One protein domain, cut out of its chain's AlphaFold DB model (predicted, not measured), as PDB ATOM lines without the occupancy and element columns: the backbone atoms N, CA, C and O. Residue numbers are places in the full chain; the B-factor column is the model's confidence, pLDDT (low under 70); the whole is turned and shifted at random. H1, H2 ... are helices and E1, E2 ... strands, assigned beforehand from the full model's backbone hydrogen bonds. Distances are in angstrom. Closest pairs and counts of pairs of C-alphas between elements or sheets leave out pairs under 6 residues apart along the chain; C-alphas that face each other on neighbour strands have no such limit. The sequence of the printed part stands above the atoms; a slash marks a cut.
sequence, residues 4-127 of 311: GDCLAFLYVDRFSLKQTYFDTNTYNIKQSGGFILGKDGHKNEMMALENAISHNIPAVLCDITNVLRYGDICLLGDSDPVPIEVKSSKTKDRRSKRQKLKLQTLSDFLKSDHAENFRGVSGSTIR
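Overview. This is residues 4 to 127 of the 311 residues of an uncharacterized protein of Gluconacetobacter diazotrophicus (strain ATCC 49037 / DSM 5601 / CCUG 37298 / CIP 103539 / LMG 7603 / PAl5) (UniProt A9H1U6). A small three-stranded sheet, E1 E2 E3, has helix H3 over one face, while the long helix H4 passes by its E3 edge and the short helix H1 comes near its E1 edge. The last residues of H4 lead to a separate small hairpin, E4 and E5, and H3 and this hairpin lie toward opposite ends of the longest axis; the short helix H2 lies on the H4 side of the sheet, and residues 90 to 95 stick out. The printed part has 124 residues, with four named helices and five named strands in the order H1 H2 H3 E1 E2 E3 H4 E4 E5, and 62 residues are in named elements. Both sheets are antiparallel, the larger in the order E1 E2 E3, and the class is mixed, helices and strands. The whole is compact, with a radius of gyration of the C-alphas of 14.4 A and spans of 42 by 34 by 22 A.

Along the chain. The larger sheet is made of E1, residues 59 to 61, E2, residues 73 to 75, and E3, residues 82 to 84; C-alpha 59 is at (98.024, 155.120, 137.967). H3, residues 42 to 54, measures 18.1 A from first to last C-alpha. H4, residues 94 to 112, is the longest helix at 26.8 A, from C-alpha 94 at (106.214, 177.601, 123.858) to C-alpha 112 at (113.647, 151.862, 122.371). H1 holds residues 4 to 11 and measures 12.1 A, and H2 holds residues 14 to 20 and measures 10.5 A. The smaller sheet is made of E4, residues 114 to 116, and E5, residues 124 to 126, which ends with C-alpha 126 at (121.617, 152.072, 126.059).

Arrangement. E1, E2 and E3 form a meander, each strand the antiparallel neighbour of the one before, and E1 and E3 are its edge strands. In the hairpin E1 and E2, N 60 and O 74 are within hydrogen-bond range at 3.0 A; in the hairpin E2 and E3, N 84 and O 73 are at 2.8 A. H3 is on one face of this sheet in two layers, a helix layer and a sheet layer, with a height over the sheet of 8.5 A. It lies over E1 and only just over E2, on which 3 of its C-alphas fall, and on the local plane it runs along the strands, at 12 degrees to E1. The closest C-alphas of H3 and E1 are those of Leu 49 and Ala 59, 6.3 A apart. H1 only grazes the sheet, and its closest C-alphas to E1 are those of Leu 7 and Val 60, 7.2 A apart. H4 only grazes the sheet with residues 100 to 111; the closest C-alphas of E3 and H4 are those of Val 82 and Ser 107, 7.3 A apart. H2 and H4 only just touch, with 3 pairs of C-alphas within 8 A, through residues 106 to 110 of H4; the closest C-alphas are those of Thr 20 and Leu 106, 7.5 A apart. They stand at a shallow tilt of 27 degrees and run opposite ways. H1 and H2 are close but not clearly touching, with the C-alphas of Phe 9 and Leu 17 closest at 7.5 A. In the antiparallel hairpin E4 and E5, N 125 and O 115 are within hydrogen-bond range at 2.8 A; E4 and E3 are apart. In H3 and H4 every O i to N i+4 pair is within hydrogen-bond range, in H1 2 of 4 and in H2 1 of 3, where 2 of 4 O i to N i+3 pairs are.

Size, cuts and confidence. The two C-alphas farthest apart are those of Gly 38 and Gly 123, at 43.2 A. The printed part has no cut. The links from H2 to H3, residues 21 to 41, and from E1 to E2 are long. The mean pLDDT of the printed part is 89.4, and residues 33 to 40 and 88 to 92 are under 70.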
ATOM      1  N   GLY A   4     103.931 158.776 148.355       89.50
ATOM      2  CA  GLY A   4     103.497 158.641 146.965       89.50
ATOM      3  C   GLY A   4     104.530 157.958 146.068       89.50
ATOM      4  O   GLY A   4     104.140 157.223 145.166       89.50
ATOM      5  N   ASP A   5     105.831 158.083 146.363       92.88
ATOM      6  CA  ASP A   5     106.859 157.312 145.651       92.88
ATOM      7  C   ASP A   5     106.645 155.801 145.836       92.88
ATOM      8  O   ASP A   5     106.851 155.034 144.901       92.88
ATOM      9  N   CYS A   6     106.137 155.359 146.993       94.12
ATOM     10  CA  CYS A   6     105.866 153.939 147.233       94.12
ATOM     11  C   CYS A   6     104.880 153.368 146.211       94.12
ATOM     12  O   CYS A   6     105.061 152.237 145.777       94.12
ATOM     13  N   LEU A   7     103.887 154.152 145.773       93.69
ATOM     14  CA  LEU A   7     102.950 153.719 144.736       93.69
ATOM     15  C   LEU A   7     103.689 153.414 143.433       93.69
ATOM     16  O   LEU A   7     103.508 152.342 142.876       93.69
ATOM     17  N   ALA A   8     104.574 154.302 142.976       95.06
ATOM     18  CA  ALA A   8     105.341 154.073 141.754       95.06
ATOM     19  C   ALA A   8     106.229 152.819 141.861       95.06
ATOM     20  O   ALA A   8     106.200 151.958 140.983       95.06
ATOM     21  N   PHE A   9     106.968 152.687 142.967       95.00
ATOM     22  CA  PHE A   9     107.915 151.588 143.196       95.00
ATOM     23  C   PHE A   9     107.264 150.222 143.471       95.00
ATOM     24  O   PHE A   9     107.961 149.210 143.416       95.00
ATOM     25  N   LEU A  10     105.963 150.169 143.775       94.44
ATOM     26  CA  LEU A  10     105.215 148.911 143.896       94.44
ATOM     27  C   LEU A  10     104.850 148.304 142.536       94.44
ATOM     28  O   LEU A  10     104.661 147.093 142.457       94.44
ATOM     29  N   TYR A  11     104.740 149.128 141.491       94.94
ATOM     30  CA  TYR A  11     104.261 148.694 140.177       94.94
ATOM     31  C   TYR A  11     105.346 148.678 139.096       94.94
ATOM     32  O   TYR A  11     105.259 147.876 138.174       94.94
ATOM     33  N   VAL A  12     106.361 149.539 139.196       95.12
ATOM     34  CA  VAL A  12     107.361 149.751 138.138       95.12
ATOM     35  C   VAL A  12     108.769 149.491 138.665       95.12
ATOM     36  O   VAL A  12     109.081 149.781 139.822       95.12
ATOM     37  N   ASP A  13     109.646 148.981 137.796       91.56
ATOM     38  CA  ASP A  13     111.041 148.733 138.143       91.56
ATOM     39  C   ASP A  13     111.780 150.010 138.604       91.56
ATOM     40  O   ASP A  13     111.670 151.104 138.038       91.56
ATOM     41  N   ARG A  14     112.605 149.853 139.643       92.19
ATOM     42  CA  ARG A  14     113.357 150.937 140.296       92.19
ATOM     43  C   ARG A  14     114.395 151.606 139.389       92.19
ATOM     44  O   ARG A  14     114.770 152.762 139.621       92.19
ATOM     45  N   PHE A  15     114.931 150.888 138.405       93.44
ATOM     46  CA  PHE A  15     115.916 151.408 137.459       93.44
ATOM     47  C   PHE A  15     115.226 152.164 136.323       93.44
ATOM     48  O   PHE A  15     115.749 153.195 135.879       93.44
ATOM     49  N   SER A  16     114.023 151.734 135.937       94.12
ATOM     50  CA  SER A  16     113.138 152.468 135.028       94.12
ATOM     51  C   SER A  16     112.636 153.776 135.635       94.12
ATOM     52  O   SER A  16     112.779 154.835 135.020       94.12
ATOM     53  N   LEU A  17     112.148 153.751 136.879       95.12
ATOM     54  CA  LEU A  17     111.642 154.945 137.569       95.12
ATOM     55  C   LEU A  17     112.689 156.053 137.690       95.12
ATOM     56  O   LEU A  17     112.369 157.225 137.474       95.12
ATOM     57  N   LYS A  18     113.961 155.698 137.927       94.19
ATOM     58  CA  LYS A  18     115.081 156.654 137.938       94.19
ATOM     59  C   LYS A  18     115.090 157.537 136.685       94.19
ATOM     60  O   LYS A  18     115.462 158.708 136.761       94.19
ATOM     61  N   GLN A  19     114.676 157.009 135.530       94.31
ATOM     62  CA  GLN A  19     114.722 157.763 134.281       94.31
ATOM     63  C   GLN A  19     113.766 158.959 134.254       94.31
ATOM     64  O   GLN A  19     114.027 159.929 133.544       94.31
ATOM     65  N   THR A  20     112.715 158.915 135.070       95.12
ATOM     66  CA  THR A  20     111.702 159.969 135.193       95.12
ATOM     67  C   THR A  20     112.108 161.097 136.153       95.12
ATOM     68  O   THR A  20     111.450 162.136 136.193       95.12
ATOM     69  N   TYR A  21     113.212 160.936 136.890       95.06
ATOM     70  CA  TYR A  21     113.669 161.903 137.891       95.06
ATOM     71  C   TYR A  21     114.547 163.023 137.313       95.06
ATOM     72  O   TYR A  21     114.488 164.178 137.742       95.06
ATOM     73  N   PHE A  22     115.381 162.682 136.333       94.50
ATOM     74  CA  PHE A  22     116.356 163.593 135.732       94.50
ATOM     75  C   PHE A  22     115.807 164.249 134.471       94.50
ATOM     76  O   PHE A  22     114.932 163.698 133.806       94.50
ATOM     77  N   ASP A  23     116.346 165.413 134.114       94.69
ATOM     78  CA  ASP A  23     116.023 166.055 132.844       94.69
ATOM     79  C   ASP A  23     116.467 165.191 131.646       94.69
ATOM     80  O   ASP A  23     117.373 164.369 131.749       94.69
ATOM     81  N   THR A  24     115.843 165.375 130.479       93.69
ATOM     82  CA  THR A  24     116.209 164.634 129.258       93.69
ATOM     83  C   THR A  24     117.432 165.217 128.562       93.69
ATOM     84  O   THR A  24     118.060 164.532 127.762       93.69
ATOM     85  N   ASN A  25     117.772 166.477 128.849       92.50
ATOM     86  CA  ASN A  25     118.851 167.194 128.169       92.50
ATOM     87  C   ASN A  25     120.094 167.355 129.051       92.50
ATOM     88  O   ASN A  25     121.151 167.710 128.548       92.50
ATOM     89  N   THR A  26     119.963 167.128 130.359       92.38
ATOM     90  CA  THR A  26     121.041 167.270 131.347       92.38
ATOM     91  C   THR A  26     120.886 166.217 132.436       92.38
ATOM     92  O   THR A  26     119.761 165.831 132.734       92.38
ATOM     93  N   TYR A  27     121.965 165.864 133.132       86.81
ATOM     94  CA  TYR A  27     121.903 165.035 134.349       86.81
ATOM     95  C   TYR A  27     121.354 165.758 135.591       86.81
ATOM     96  O   TYR A  27     121.294 165.179 136.671       86.81
ATOM     97  N   ASN A  28     120.904 167.007 135.452       92.31
ATOM     98  CA  ASN A  28     120.238 167.712 136.539       92.31
ATOM     99  C   ASN A  28     118.902 167.059 136.888       92.31
ATOM    100  O   ASN A  28     118.167 166.574 136.021       92.31
ATOM    101  N   ILE A  29     118.557 167.128 138.169       91.50
ATOM    102  CA  ILE A  29     117.236 166.754 138.661       91.50
ATOM    103  C   ILE A  29     116.198 167.631 137.957       91.50
ATOM    104  O   ILE A  29     116.310 168.862 137.933       91.50
ATOM    105  N   LYS A  30     115.172 167.009 137.379       91.12
ATOM    106  CA  LYS A  30     114.080 167.753 136.759       91.12
ATOM    107  C   LYS A  30     113.323 168.529 137.832       91.12
ATOM    108  O   LYS A  30     113.120 168.031 138.932       91.12
ATOM    109  N   GLN A  31     112.872 169.742 137.535       84.50
ATOM    110  CA  GLN A  31     112.034 170.494 138.471       84.50
ATOM    111  C   GLN A  31     110.776 169.688 138.842       84.50
ATOM    112  O   GLN A  31     110.145 169.111 137.955       84.50
ATOM    113  N   SER A  32     110.441 169.634 140.136       74.62
ATOM    114  CA  SER A  32     109.240 168.946 140.617       74.62
ATOM    115  C   SER A  32     107.963 169.588 140.070       74.62
ATOM    116  O   SER A  32     107.963 170.746 139.630       74.62
ATOM    117  N   GLY A  33     106.869 168.834 140.152       65.69
ATOM    118  CA  GLY A  33     105.520 169.370 140.020       65.69
ATOM    119  C   GLY A  33     105.265 170.547 140.970       65.69
ATOM    120  O   GLY A  33     105.950 170.719 141.983       65.69
ATOM    121  N   GLY A  34     104.321 171.414 140.596       64.94
ATOM    122  CA  GLY A  34     103.874 172.529 141.444       64.94
ATOM    123  C   GLY A  34     102.769 172.091 142.409       64.94
ATOM    124  O   GLY A  34     102.254 170.993 142.288       64.94
ATOM    125  N   PHE A  35     102.332 172.963 143.321       63.38
ATOM    126  CA  PHE A  35     101.284 172.638 144.305       63.38
ATOM    127  C   PHE A  35      99.989 172.081 143.683       63.38
ATOM    128  O   PHE A  35      99.515 172.598 142.675       63.38
ATOM    129  N   ILE A  36      99.395 171.068 144.320       65.31
ATOM    130  CA  ILE A  36      98.153 170.399 143.882       65.31
ATOM    131  C   ILE A  36      96.913 171.289 144.109       65.31
ATOM    132  O   ILE A  36      95.947 171.247 143.351       65.31
ATOM    133  N   LEU A  37      96.937 172.128 145.149       59.38
ATOM    134  CA  LEU A  37      95.772 172.894 145.596       59.38
ATOM    135  C   LEU A  37      95.528 174.152 144.743       59.38
ATOM    136  O   LEU A  37      96.452 174.908 144.450       59.38
ATOM    137  N   GLY A  38      94.257 174.402 144.401       58.94
ATOM    138  CA  GLY A  38      93.797 175.659 143.791       58.94
ATOM    139  C   GLY A  38      93.985 175.784 142.274       58.94
ATOM    140  O   GLY A  38      93.863 176.885 141.745       58.94
ATOM    141  N   LYS A  39      94.286 174.689 141.564       66.56
ATOM    142  CA  LYS A  39      94.419 174.686 140.099       66.56
ATOM    143  C   LYS A  39      93.117 174.243 139.424       66.56
ATOM    144  O   LYS A  39      92.694 173.104 139.593       66.56
ATOM    145  N   ASP A  40      92.565 175.079 138.544       67.50
ATOM    146  CA  ASP A  40      91.403 174.729 137.704       67.50
ATOM    147  C   ASP A  40      91.640 173.483 136.819       67.50
ATOM    148  O   ASP A  40      90.701 172.793 136.426       67.50
ATOM    149  N   GLY A  41      92.907 173.166 136.515       74.00
ATOM    150  CA  GLY A  41      93.304 171.976 135.751       74.00
ATOM    151  C   GLY A  41      93.191 170.651 136.513       74.00
ATOM    152  O   GLY A  41      93.044 169.608 135.877       74.00
ATOM    153  N   HIS A  42      93.163 170.692 137.849       83.62
ATOM    154  CA  HIS A  42      93.244 169.501 138.694       83.62
ATOM    155  C   HIS A  42      92.055 168.548 138.508       83.62
ATOM    156  O   HIS A  42      92.207 167.330 138.541       83.62
ATOM    157  N   LYS A  43      90.862 169.084 138.221       87.31
ATOM    158  CA  LYS A  43      89.677 168.258 137.953       87.31
ATOM    159  C   LYS A  43      89.891 167.317 136.761       87.31
ATOM    160  O   LYS A  43      89.462 166.171 136.810       87.31
ATOM    161  N   ASN A  44      90.559 167.784 135.707       88.62
ATOM    162  CA  ASN A  44      90.814 166.955 134.529       88.62
ATOM    163  C   ASN A  44      91.894 165.903 134.802       88.62
ATOM    164  O   ASN A  44      91.784 164.789 134.298       88.62
ATOM    165  N   GLU A  45      92.911 166.243 135.600       91.38
ATOM    166  CA  GLU A  45      93.930 165.290 136.060       91.38
ATOM    167  C   GLU A  45      93.279 164.161 136.867       91.38
ATOM    168  O   GLU A  45      93.512 162.989 136.583       91.38
ATOM    169  N   MET A  46      92.382 164.511 137.796       92.19
ATOM    170  CA  MET A  46      91.622 163.540 138.584       92.19
ATOM    171  C   MET A  46      90.699 162.676 137.730       92.19
ATOM    172  O   MET A  46      90.705 161.462 137.887       92.19
ATOM    173  N   MET A  47      89.962 163.261 136.782       92.94
ATOM    174  CA  MET A  47      89.122 162.483 135.865       92.94
ATOM    175  C   MET A  47      89.946 161.496 135.028       92.94
ATOM    176  O   MET A  47      89.509 160.371 134.797       92.94
ATOM    177  N   ALA A  48      91.134 161.899 134.568       94.06
ATOM    178  CA  ALA A  48      92.022 161.020 133.814       94.06
ATOM    179  C   ALA A  48      92.599 159.896 134.694       94.06
ATOM    180  O   ALA A  48      92.665 158.749 134.251       94.06
ATOM    181  N   LEU A  49      92.956 160.202 135.945       95.69
ATOM    182  CA  LEU A  49      93.384 159.213 136.934       95.69
ATOM    183  C   LEU A  49      92.273 158.195 137.236       95.69
ATOM    184  O   LEU A  49      92.499 156.992 137.135       95.69
ATOM    185  N   GLU A  50      91.071 158.668 137.575       96.38
ATOM    186  CA  GLU A  50      89.906 157.824 137.864       96.38
ATOM    187  C   GLU A  50      89.551 156.938 136.670       96.38
ATOM    188  O   GLU A  50      89.249 155.759 136.846       96.38
ATOM    189  N   ASN A  51      89.650 157.475 135.449       96.75
ATOM    190  CA  ASN A  51      89.432 156.708 134.232       96.75
ATOM    191  C   ASN A  51      90.469 155.589 134.053       96.75
ATOM    192  O   ASN A  51      90.093 154.479 133.689       96.75
ATOM    193  N   ALA A  52      91.753 155.831 134.326       96.94
ATOM    194  CA  ALA A  52      92.763 154.774 134.269       96.94
ATOM    195  C   ALA A  52      92.469 153.664 135.293       96.94
ATOM    196  O   ALA A  52      92.411 152.484 134.940       96.94
ATOM    197  N   ILE A  53      92.182 154.054 136.540       96.25
ATOM    198  CA  ILE A  53      91.873 153.122 137.631       96.25
ATOM    199  C   ILE A  53      90.610 152.310 137.315       96.25
ATOM    200  O   ILE A  53      90.604 151.096 137.513       96.25
ATOM    201  N   SER A  54      89.562 152.929 136.756       97.62
ATOM    202  CA  SER A  54      88.327 152.225 136.379       97.62
ATOM    203  C   SER A  54      88.530 151.186 135.271       97.62
ATOM    204  O   SER A  54      87.688 150.310 135.096       97.62
ATOM    205  N   HIS A  55      89.632 151.278 134.522       96.94
ATOM    206  CA  HIS A  55      90.041 150.300 133.511       96.94
ATOM    207  C   HIS A  55      91.114 149.324 134.029       96.94
ATOM    208  O   HIS A  55      91.758 148.649 133.230       96.94
ATOM    209  N   ASN A  56      91.290 149.216 135.353       95.94
ATOM    210  CA  ASN A  56      92.281 148.359 136.017       95.94
ATOM    211  C   ASN A  56      93.736 148.675 135.639       95.94
ATOM    212  O   ASN A  56      94.590 147.791 135.665       95.94
ATOM    213  N   ILE A  57      94.027 149.931 135.298       96.62
ATOM    214  CA  ILE A  57      95.390 150.396 135.053       96.62
ATOM    215  C   ILE A  57      95.857 151.137 136.310       96.62
ATOM    216  O   ILE A  57      95.308 152.201 136.615       96.62
ATOM    217  N   PRO A  58      96.859 150.618 137.048       96.81
ATOM    218  CA  PRO A  58      97.473 151.351 138.145       96.81
ATOM    219  C   PRO A  58      97.987 152.700 137.646       96.81
ATOM    220  O   PRO A  58      98.656 152.779 136.615       96.81
ATOM    221  N   ALA A  59      97.651 153.771 138.354       96.81
ATOM    222  CA  ALA A  59      98.024 155.120 137.967       96.81
ATOM    223  C   ALA A  59      98.199 156.010 139.199       96.81
ATOM    224  O   ALA A  59      97.626 155.751 140.258       96.81
ATOM    225  N   VAL A  60      99.002 157.061 139.057       95.25
ATOM    226  CA  VAL A  60      99.323 157.993 140.142       95.25
ATOM    227  C   VAL A  60      99.433 159.423 139.615       95.25
ATOM    228  O   VAL A  60      99.810 159.633 138.462       95.25
ATOM    229  N   LEU A  61      99.119 160.414 140.452       93.81
ATOM    230  CA  LEU A  61      99.450 161.813 140.164       93.81
ATOM    231  C   LEU A  61     100.958 162.012 140.316       93.81
ATOM    232  O   LEU A  61     101.524 161.686 141.359       93.81
ATOM    233  N   CYS A  62     101.612 162.599 139.320       92.44
ATOM    234  CA  CYS A  62     103.047 162.865 139.406       92.44
ATOM    235  C   CYS A  62     103.368 163.855 140.539       92.44
ATOM    236  O   CYS A  62     104.364 163.680 141.238       92.44
ATOM    237  N   ASP A  63     102.473 164.822 140.788       89.00
ATOM    238  CA  ASP A  63     102.602 165.847 141.835       89.00
ATOM    239  C   ASP A  63     102.674 165.272 143.269       89.00
ATOM    240  O   ASP A  63     103.167 165.954 144.168       89.00
ATOM    241  N   ILE A  64     102.218 164.031 143.511       89.88
ATOM    242  CA  ILE A  64     102.339 163.375 144.831       89.88
ATOM    243  C   ILE A  64     103.600 162.518 144.967       89.88
ATOM    244  O   ILE A  64     103.757 161.829 145.969       89.88
ATOM    245  N   THR A  65     104.495 162.527 143.981       91.75
ATOM    246  CA  THR A  65     105.730 161.731 143.972       91.75
ATOM    247  C   THR A  65     106.949 162.645 143.826       91.75
ATOM    248  O   THR A  65     106.848 163.754 143.304       91.75
ATOM    249  N   ASN A  66     108.122 162.202 144.277       90.88
ATOM    250  CA  ASN A  66     109.385 162.860 143.936       90.88
ATOM    251  C   ASN A  66     110.057 162.229 142.727       90.88
ATOM    252  O   ASN A  66     110.828 162.930 142.064       90.88
ATOM    253  N   VAL A  67     109.816 160.940 142.469       94.12
ATOM    254  CA  VAL A  67     110.494 160.202 141.403       94.12
ATOM    255  C   VAL A  67     109.907 160.524 140.030       94.12
ATOM    256  O   VAL A  67     110.671 160.845 139.119       94.12
ATOM    257  N   LEU A  68     108.574 160.544 139.890       94.25
ATOM    258  CA  LEU A  68     107.893 160.812 138.621       94.25
ATOM    259  C   LEU A  68     107.783 162.320 138.397       94.25
ATOM    260  O   LEU A  68     106.865 162.978 138.878       94.25
ATOM    261  N   ARG A  69     108.726 162.891 137.641       93.31
ATOM    262  CA  ARG A  69     108.763 164.344 137.393       93.31
ATOM    263  C   ARG A  69     108.231 164.762 136.023       93.31
ATOM    264  O   ARG A  69     108.385 165.917 135.635       93.31
ATOM    265  N   TYR A  70     107.637 163.844 135.266       93.00
ATOM    266  CA  TYR A  70     107.100 164.082 133.924       93.00
ATOM    267  C   TYR A  70     105.602 163.804 133.880       93.00
ATOM    268  O   TYR A  70     105.163 162.814 134.449       93.00
ATOM    269  N   GLY A  71     104.849 164.621 133.140       91.62
ATOM    270  CA  GLY A  71     103.393 164.504 133.057       91.62
ATOM    271  C   GLY A  71     102.683 164.969 134.329       91.62
ATOM    272  O   GLY A  71     103.324 165.307 135.323       91.62
ATOM    273  N   ASP A  72     101.355 164.971 134.266       91.12
ATOM    274  CA  ASP A  72     100.472 165.293 135.389       91.12
ATOM    275  C   ASP A  72      99.988 164.000 136.078       91.12
ATOM    276  O   ASP A  72      99.921 163.919 137.305       91.12
ATOM    277  N   ILE A  73      99.738 162.949 135.284       94.06
ATOM    278  CA  ILE A  73      99.494 161.577 135.753       94.06
ATOM    279  C   ILE A  73     100.526 160.625 135.146       94.06
ATOM    280  O   ILE A  73     101.088 160.893 134.083       94.06
ATOM    281  N   CYS A  74     100.729 159.471 135.769       96.00
ATOM    282  CA  CYS A  74     101.543 158.396 135.221       96.00
ATOM    283  C   CYS A  74     100.804 157.067 135.325       96.00
ATOM    284  O   CYS A  74     100.289 156.735 136.391       96.00
ATOM    285  N   LEU A  75     100.754 156.325 134.218       97.19
ATOM    286  CA  LEU A  75     100.278 154.946 134.205       97.19
ATOM    287  C   LEU A  75     101.435 154.012 134.562       97.19
ATOM    288  O   LEU A  75     102.564 154.207 134.113       97.19
ATOM    289  N   LEU A  76     101.118 152.990 135.347       96.88
ATOM    290  CA  LEU A  76     102.054 152.061 135.976       96.88
ATOM    291  C   LEU A  76     101.652 150.599 135.692       96.88
ATOM    292  O   LEU A  76     101.877 149.715 136.507       96.88
ATOM    293  N   GLY A  77     100.960 150.350 134.577       93.94
ATOM    294  CA  GLY A  77     100.410 149.031 134.237       93.94
ATOM    295  C   GLY A  77     101.369 148.083 133.511       93.94
ATOM    296  O   GLY A  77     100.941 147.001 133.128       93.94
ATOM    297  N   ASP A  78     102.618 148.492 133.286       91.44
ATOM    298  CA  ASP A  78     103.638 147.735 132.550       91.44
ATOM    299  C   ASP A  78     105.027 147.959 133.188       91.44
ATOM    300  O   ASP A  78     105.152 148.693 134.171       91.44
ATOM    301  N   SER A  79     106.073 147.336 132.639       88.50
ATOM    302  CA  SER A  79     107.449 147.384 133.157       88.50
ATOM    303  C   SER A  79     108.051 148.793 133.220       88.50
ATOM    304  O   SER A  79     108.877 149.071 134.094       88.50
ATOM    305  N   ASP A  80     107.625 149.688 132.324       95.06
ATOM    306  CA  ASP A  80     108.053 151.079 132.264       95.06
ATOM    307  C   ASP A  80     106.906 152.054 132.583       95.06
ATOM    308  O   ASP A  80     105.749 151.827 132.216       95.06
ATOM    309  N   PRO A  81     107.216 153.196 133.226       95.50
ATOM    310  CA  PRO A  81     106.214 154.202 133.535       95.50
ATOM    311  C   PRO A  81     105.779 154.931 132.258       95.50
ATOM    312  O   PRO A  81     106.609 155.288 131.419       95.50
ATOM    313  N   VAL A  82     104.484 155.240 132.143       96.25
ATOM    314  CA  VAL A  82     103.927 156.007 131.016       96.25
ATOM    315  C   VAL A  82     103.368 157.335 131.531       96.25
ATOM    316  O   VAL A  82     102.210 157.399 131.953       96.25
ATOM    317  N   PRO A  83     104.167 158.417 131.540       94.44
ATOM    318  CA  PRO A  83     103.689 159.714 131.981       94.44
ATOM    319  C   PRO A  83     102.795 160.370 130.923       94.44
ATOM    320  O   PRO A  83     103.071 160.325 129.723       94.44
ATOM    321  N   ILE A  84     101.719 161.006 131.378       92.56
ATOM    322  CA  ILE A  84     100.689 161.638 130.555       92.56
ATOM    323  C   ILE A  84     100.516 163.082 131.013       92.56
ATOM    324  O   ILE A  84     100.287 163.367 132.185       92.56
ATOM    325  N   GLU A  85     100.592 164.001 130.057       90.94
ATOM    326  CA  GLU A  85     100.265 165.409 130.267       90.94
ATOM    327  C   GLU A  85      98.786 165.646 129.929       90.94
ATOM    328  O   GLU A  85      98.355 165.424 128.792       90.94
ATOM    329  N   VAL A  86      98.009 166.131 130.893       88.00
ATOM    330  CA  VAL A  86      96.582 166.417 130.755       88.00
ATOM    331  C   VAL A  86      96.408 167.880 130.355       88.00
ATOM    332  O   VAL A  86      96.841 168.809 131.033       88.00
ATOM    333  N   LYS A  87      95.761 168.132 129.211       81.19
ATOM    334  CA  LYS A  87      95.502 169.496 128.721       81.19
ATOM    335  C   LYS A  87      94.013 169.752 128.557       81.19
ATOM    336  O   LYS A  87      93.326 169.022 127.855       81.19
ATOM    337  N   SER A  88      93.548 170.857 129.136       67.19
ATOM    338  CA  SER A  88      92.183 171.368 128.964       67.19
ATOM    339  C   SER A  88      92.007 172.233 127.708       67.19
ATOM    340  O   SER A  88      90.890 172.376 127.218       67.19
ATOM    341  N   SER A  89      93.087 172.810 127.159       66.88
ATOM    342  CA  SER A  89      93.031 173.720 126.004       66.88
ATOM    343  C   SER A  89      93.953 173.296 124.854       66.88
ATOM    344  O   SER A  89      94.995 172.671 125.049       66.88
ATOM    345  N   LYS A  90      93.573 173.674 123.624       61.88
ATOM    346  CA  LYS A  90      94.334 173.399 122.388       61.88
ATOM    347  C   LYS A  90      95.491 174.386 122.145       61.88
ATOM    348  O   LYS A  90      96.201 174.260 121.145       61.88
ATOM    349  N   THR A  91      95.682 175.378 123.016       62.94
ATOM    350  CA  THR A  91      96.627 176.480 122.798       62.94
ATOM    351  C   THR A  91      98.074 176.010 122.970       62.94
ATOM    352  O   THR A  91      98.484 175.541 124.031       62.94
ATOM    353  N   LYS A  92      98.879 176.130 121.909       63.59
ATOM    354  CA  LYS A  92     100.275 175.662 121.871       63.59
ATOM    355  C   LYS A  92     101.256 176.759 122.291       63.59
ATOM    356  O   LYS A  92     102.005 177.262 121.450       63.59
ATOM    357  N   ASP A  93     101.290 177.099 123.576       77.81
ATOM    358  CA  ASP A  93     102.363 177.950 124.105       77.81
ATOM    359  C   ASP A  93     103.738 177.243 124.015       77.81
ATOM    360  O   ASP A  93     103.848 176.009 124.032       77.81
ATOM    361  N   ARG A  94     104.812 178.034 123.907       81.94
ATOM    362  CA  ARG A  94     106.214 177.601 123.858       81.94
ATOM    363  C   ARG A  94     106.567 176.691 125.036       81.94
ATOM    364  O   ARG A  94     107.292 175.714 124.842       81.94
ATOM    365  N   ARG A  95     106.035 176.967 126.235       81.12
ATOM    366  CA  ARG A  95     106.227 176.108 127.416       81.12
ATOM    367  C   ARG A  95     105.662 174.706 127.185       81.12
ATOM    368  O   ARG A  95     106.389 173.732 127.374       81.12
ATOM    369  N   SER A  96     104.420 174.614 126.716       81.88
ATOM    370  CA  SER A  96     103.737 173.343 126.447       81.88
ATOM    371  C   SER A  96     104.452 172.526 125.370       81.88
ATOM    372  O   SER A  96     104.604 171.316 125.510       81.88
ATOM    373  N   LYS A  97     104.968 173.180 124.317       86.19
ATOM    374  CA  LYS A  97     105.783 172.509 123.288       86.19
ATOM    375  C   LYS A  97     107.053 171.890 123.878       86.19
ATOM    376  O   LYS A  97     107.383 170.755 123.547       86.19
ATOM    377  N   ARG A  98     107.742 172.608 124.770       86.62
ATOM    378  CA  ARG A  98     108.962 172.116 125.429       86.62
ATOM    379  C   ARG A  98     108.680 170.946 126.370       86.62
ATOM    380  O   ARG A  98     109.433 169.983 126.352       86.62
ATOM    381  N   GLN A  99     107.618 171.015 127.177       86.75
ATOM    382  CA  GLN A  99     107.204 169.899 128.041       86.75
ATOM    383  C   GLN A  99     106.874 168.656 127.211       86.75
ATOM    384  O   GLN A  99     107.417 167.590 127.488       86.75
ATOM    385  N   LYS A 100     106.091 168.822 126.136       89.75
ATOM    386  CA  LYS A 100     105.764 167.738 125.205       89.75
ATOM    387  C   LYS A 100     107.011 167.108 124.589       89.75
ATOM    388  O   LYS A 100     107.099 165.891 124.545       89.75
ATOM    389  N   LEU A 101     107.971 167.916 124.134       92.12
ATOM    390  CA  LEU A 101     109.213 167.400 123.556       92.12
ATOM    391  C   LEU A 101     110.009 166.581 124.579       92.12
ATOM    392  O   LEU A 101     110.418 165.474 124.266       92.12
ATOM    393  N   LYS A 102     110.175 167.082 125.810       93.12
ATOM    394  CA  LYS A 102     110.892 166.344 126.861       93.12
ATOM    395  C   LYS A 102     110.190 165.036 127.236       93.12
ATOM    396  O   LYS A 102     110.858 164.031 127.444       93.12
ATOM    397  N   LEU A 103     108.856 165.047 127.317       93.69
ATOM    398  CA  LEU A 103     108.067 163.839 127.560       93.69
ATOM    399  C   LEU A 103     108.218 162.833 126.410       93.69
ATOM    400  O   LEU A 103     108.400 161.650 126.666       93.69
ATOM    401  N   GLN A 104     108.203 163.309 125.162       94.44
ATOM    402  CA  GLN A 104     108.436 162.478 123.983       94.44
ATOM    403  C   GLN A 104     109.830 161.844 124.025       94.44
ATOM    404  O   GLN A 104     109.932 160.633 123.917       94.44
ATOM    405  N   THR A 105     110.883 162.627 124.280       95.56
ATOM    406  CA  THR A 105     112.258 162.115 124.391       95.56
ATOM    407  C   THR A 105     112.385 161.030 125.460       95.56
ATOM    408  O   THR A 105     113.028 160.014 125.221       95.56
ATOM    409  N   LEU A 106     111.762 161.221 126.630       96.06
ATOM    410  CA  LEU A 106     111.742 160.199 127.677       96.06
ATOM    411  C   LEU A 106     110.973 158.949 127.225       96.06
ATOM    412  O   LEU A 106     111.476 157.844 127.392       96.06
ATOM    413  N   SER A 107     109.780 159.118 126.649       95.00
ATOM    414  CA  SER A 107     108.968 157.990 126.184       95.00
ATOM    415  C   SER A 107     109.660 157.198 125.082       95.00
ATOM    416  O   SER A 107     109.518 155.981 125.065       95.00
ATOM    417  N   ASP A 108     110.351 157.867 124.162       95.75
ATOM    418  CA  ASP A 108     111.082 157.207 123.087       95.75
ATOM    419  C   ASP A 108     112.224 156.387 123.679       95.75
ATOM    420  O   ASP A 108     112.321 155.205 123.379       95.75
ATOM    421  N   PHE A 109     113.001 156.965 124.602       96.56
ATOM    422  CA  PHE A 109     114.097 156.264 125.274       96.56
ATOM    423  C   PHE A 109     113.639 155.040 126.078       96.56
ATOM    424  O   PHE A 109     114.298 154.007 126.025       96.56
ATOM    425  N   LEU A 110     112.523 155.138 126.810       95.31
ATOM    426  CA  LEU A 110     111.961 153.996 127.544       95.31
ATOM    427  C   LEU A 110     111.492 152.884 126.592       95.31
ATOM    428  O   LEU A 110     111.665 151.716 126.896       95.31
ATOM    429  N   LYS A 111     110.943 153.234 125.422       94.38
ATOM    430  CA  LYS A 111     110.436 152.255 124.444       94.38
ATOM    431  C   LYS A 111     111.521 151.601 123.595       94.38
ATOM    432  O   LYS A 111     111.339 150.471 123.159       94.38
ATOM    433  N   SER A 112     112.580 152.335 123.261       95.31
ATOM    434  CA  SER A 112     113.647 151.862 122.371       95.31
ATOM    435  C   SER A 112     114.854 151.297 123.113       95.31
ATOM    436  O   SER A 112     115.754 150.772 122.460       95.31
ATOM    437  N   ASP A 113     114.930 151.500 124.433       95.56
ATOM    438  CA  ASP A 113     116.121 151.285 125.262       95.56
ATOM    439  C   ASP A 113     117.389 151.983 124.730       95.56
ATOM    440  O   ASP A 113     118.507 151.656 125.124       95.56
ATOM    441  N   HIS A 114     117.239 152.968 123.840       96.19
ATOM    442  CA  HIS A 114     118.343 153.578 123.107       96.19
ATOM    443  C   HIS A 114     118.092 155.059 122.824       96.19
ATOM    444  O   HIS A 114     117.049 155.435 122.284       96.19
ATOM    445  N   ALA A 115     119.083 155.906 123.102       95.88
ATOM    446  CA  ALA A 115     119.064 157.306 122.697       95.88
ATOM    447  C   ALA A 115     120.470 157.847 122.414       95.88
ATOM    448  O   ALA A 115     121.428 157.532 123.116       95.88
ATOM    449  N   GLU A 116     120.563 158.728 121.418       95.50
ATOM    450  CA  GLU A 116     121.778 159.482 121.105       95.50
ATOM    451  C   GLU A 116     121.836 160.782 121.900       95.50
ATOM    452  O   GLU A 116     120.840 161.503 122.014       95.50
ATOM    453  N   ASN A 117     123.023 161.115 122.404       93.38
ATOM    454  CA  ASN A 117     123.295 162.344 123.149       93.38
ATOM    455  C   ASN A 117     122.356 162.551 124.358       93.38
ATOM    456  O   ASN A 117     122.016 163.682 124.732       93.38
ATOM    457  N   PHE A 118     121.883 161.450 124.954       93.94
ATOM    458  CA  PHE A 118     120.878 161.478 126.011       93.94
ATOM    459  C   PHE A 118     121.429 162.172 127.258       93.94
ATOM    460  O   PHE A 118     122.553 161.918 127.694       93.94
ATOM    461  N   ARG A 119     120.641 163.087 127.836       92.88
ATOM    462  CA  ARG A 119     121.045 163.918 128.984       92.88
ATOM    463  C   ARG A 119     122.332 164.725 128.774       92.88
ATOM    464  O   ARG A 119     122.991 165.086 129.749       92.88
ATOM    465  N   GLY A 120     122.667 165.030 127.521       89.56
ATOM    466  CA  GLY A 120     123.842 165.825 127.172       89.56
ATOM    467  C   GLY A 120     125.163 165.056 127.242       89.56
ATOM    468  O   GLY A 120     126.215 165.680 127.152       89.56
ATOM    469  N   VAL A 121     125.129 163.727 127.395       90.25
ATOM    470  CA  VAL A 121     126.322 162.878 127.273       90.25
ATOM    471  C   VAL A 121     126.469 162.449 125.827       90.25
ATOM    472  O   VAL A 121     125.571 161.807 125.297       90.25
ATOM    473  N   SER A 122     127.590 162.810 125.205       91.56
ATOM    474  CA  SER A 122     127.874 162.491 123.807       91.56
ATOM    475  C   SER A 122     127.870 160.985 123.536       91.56
ATOM    476  O   SER A 122     128.442 160.212 124.303       91.56
ATOM    477  N   GLY A 123     127.294 160.599 122.397       91.94
ATOM    478  CA  GLY A 123     127.226 159.212 121.931       91.94
ATOM    479  C   GLY A 123     125.966 158.468 122.378       91.94
ATOM    480  O   GLY A 123     124.987 159.069 122.831       91.94
ATOM    481  N   SER A 124     125.998 157.144 122.228       93.75
ATOM    482  CA  SER A 124     124.843 156.278 122.456       93.75
ATOM    483  C   SER A 124     124.685 155.913 123.932       93.75
ATOM    484  O   SER A 124     125.601 155.396 124.572       93.75
ATOM    485  N   THR A 125     123.486 156.125 124.465       94.12
ATOM    486  CA  THR A 125     123.057 155.600 125.764       94.12
ATOM    487  C   THR A 125     122.110 154.434 125.539       94.12
ATOM    488  O   THR A 125     121.126 154.572 124.813       94.12
ATOM    489  N   ILE A 126     122.390 153.308 126.194       93.81
ATOM    490  CA  ILE A 126     121.617 152.072 126.059       93.81
ATOM    491  C   ILE A 126     121.146 151.621 127.440       93.81
ATOM    492  O   ILE A 126     121.934 151.589 128.389       93.81
ATOM    493  N   ARG A 127     119.866 151.273 127.555       92.50
ATOM    494  CA  ARG A 127     119.316 150.553 128.704       92.50
ATOM    495  C   ARG A 127     119.512 149.059 128.495       92.50
ATOM    496  O   ARG A 127     119.255 148.521 127.426       92.50
TER     497      ARG A 127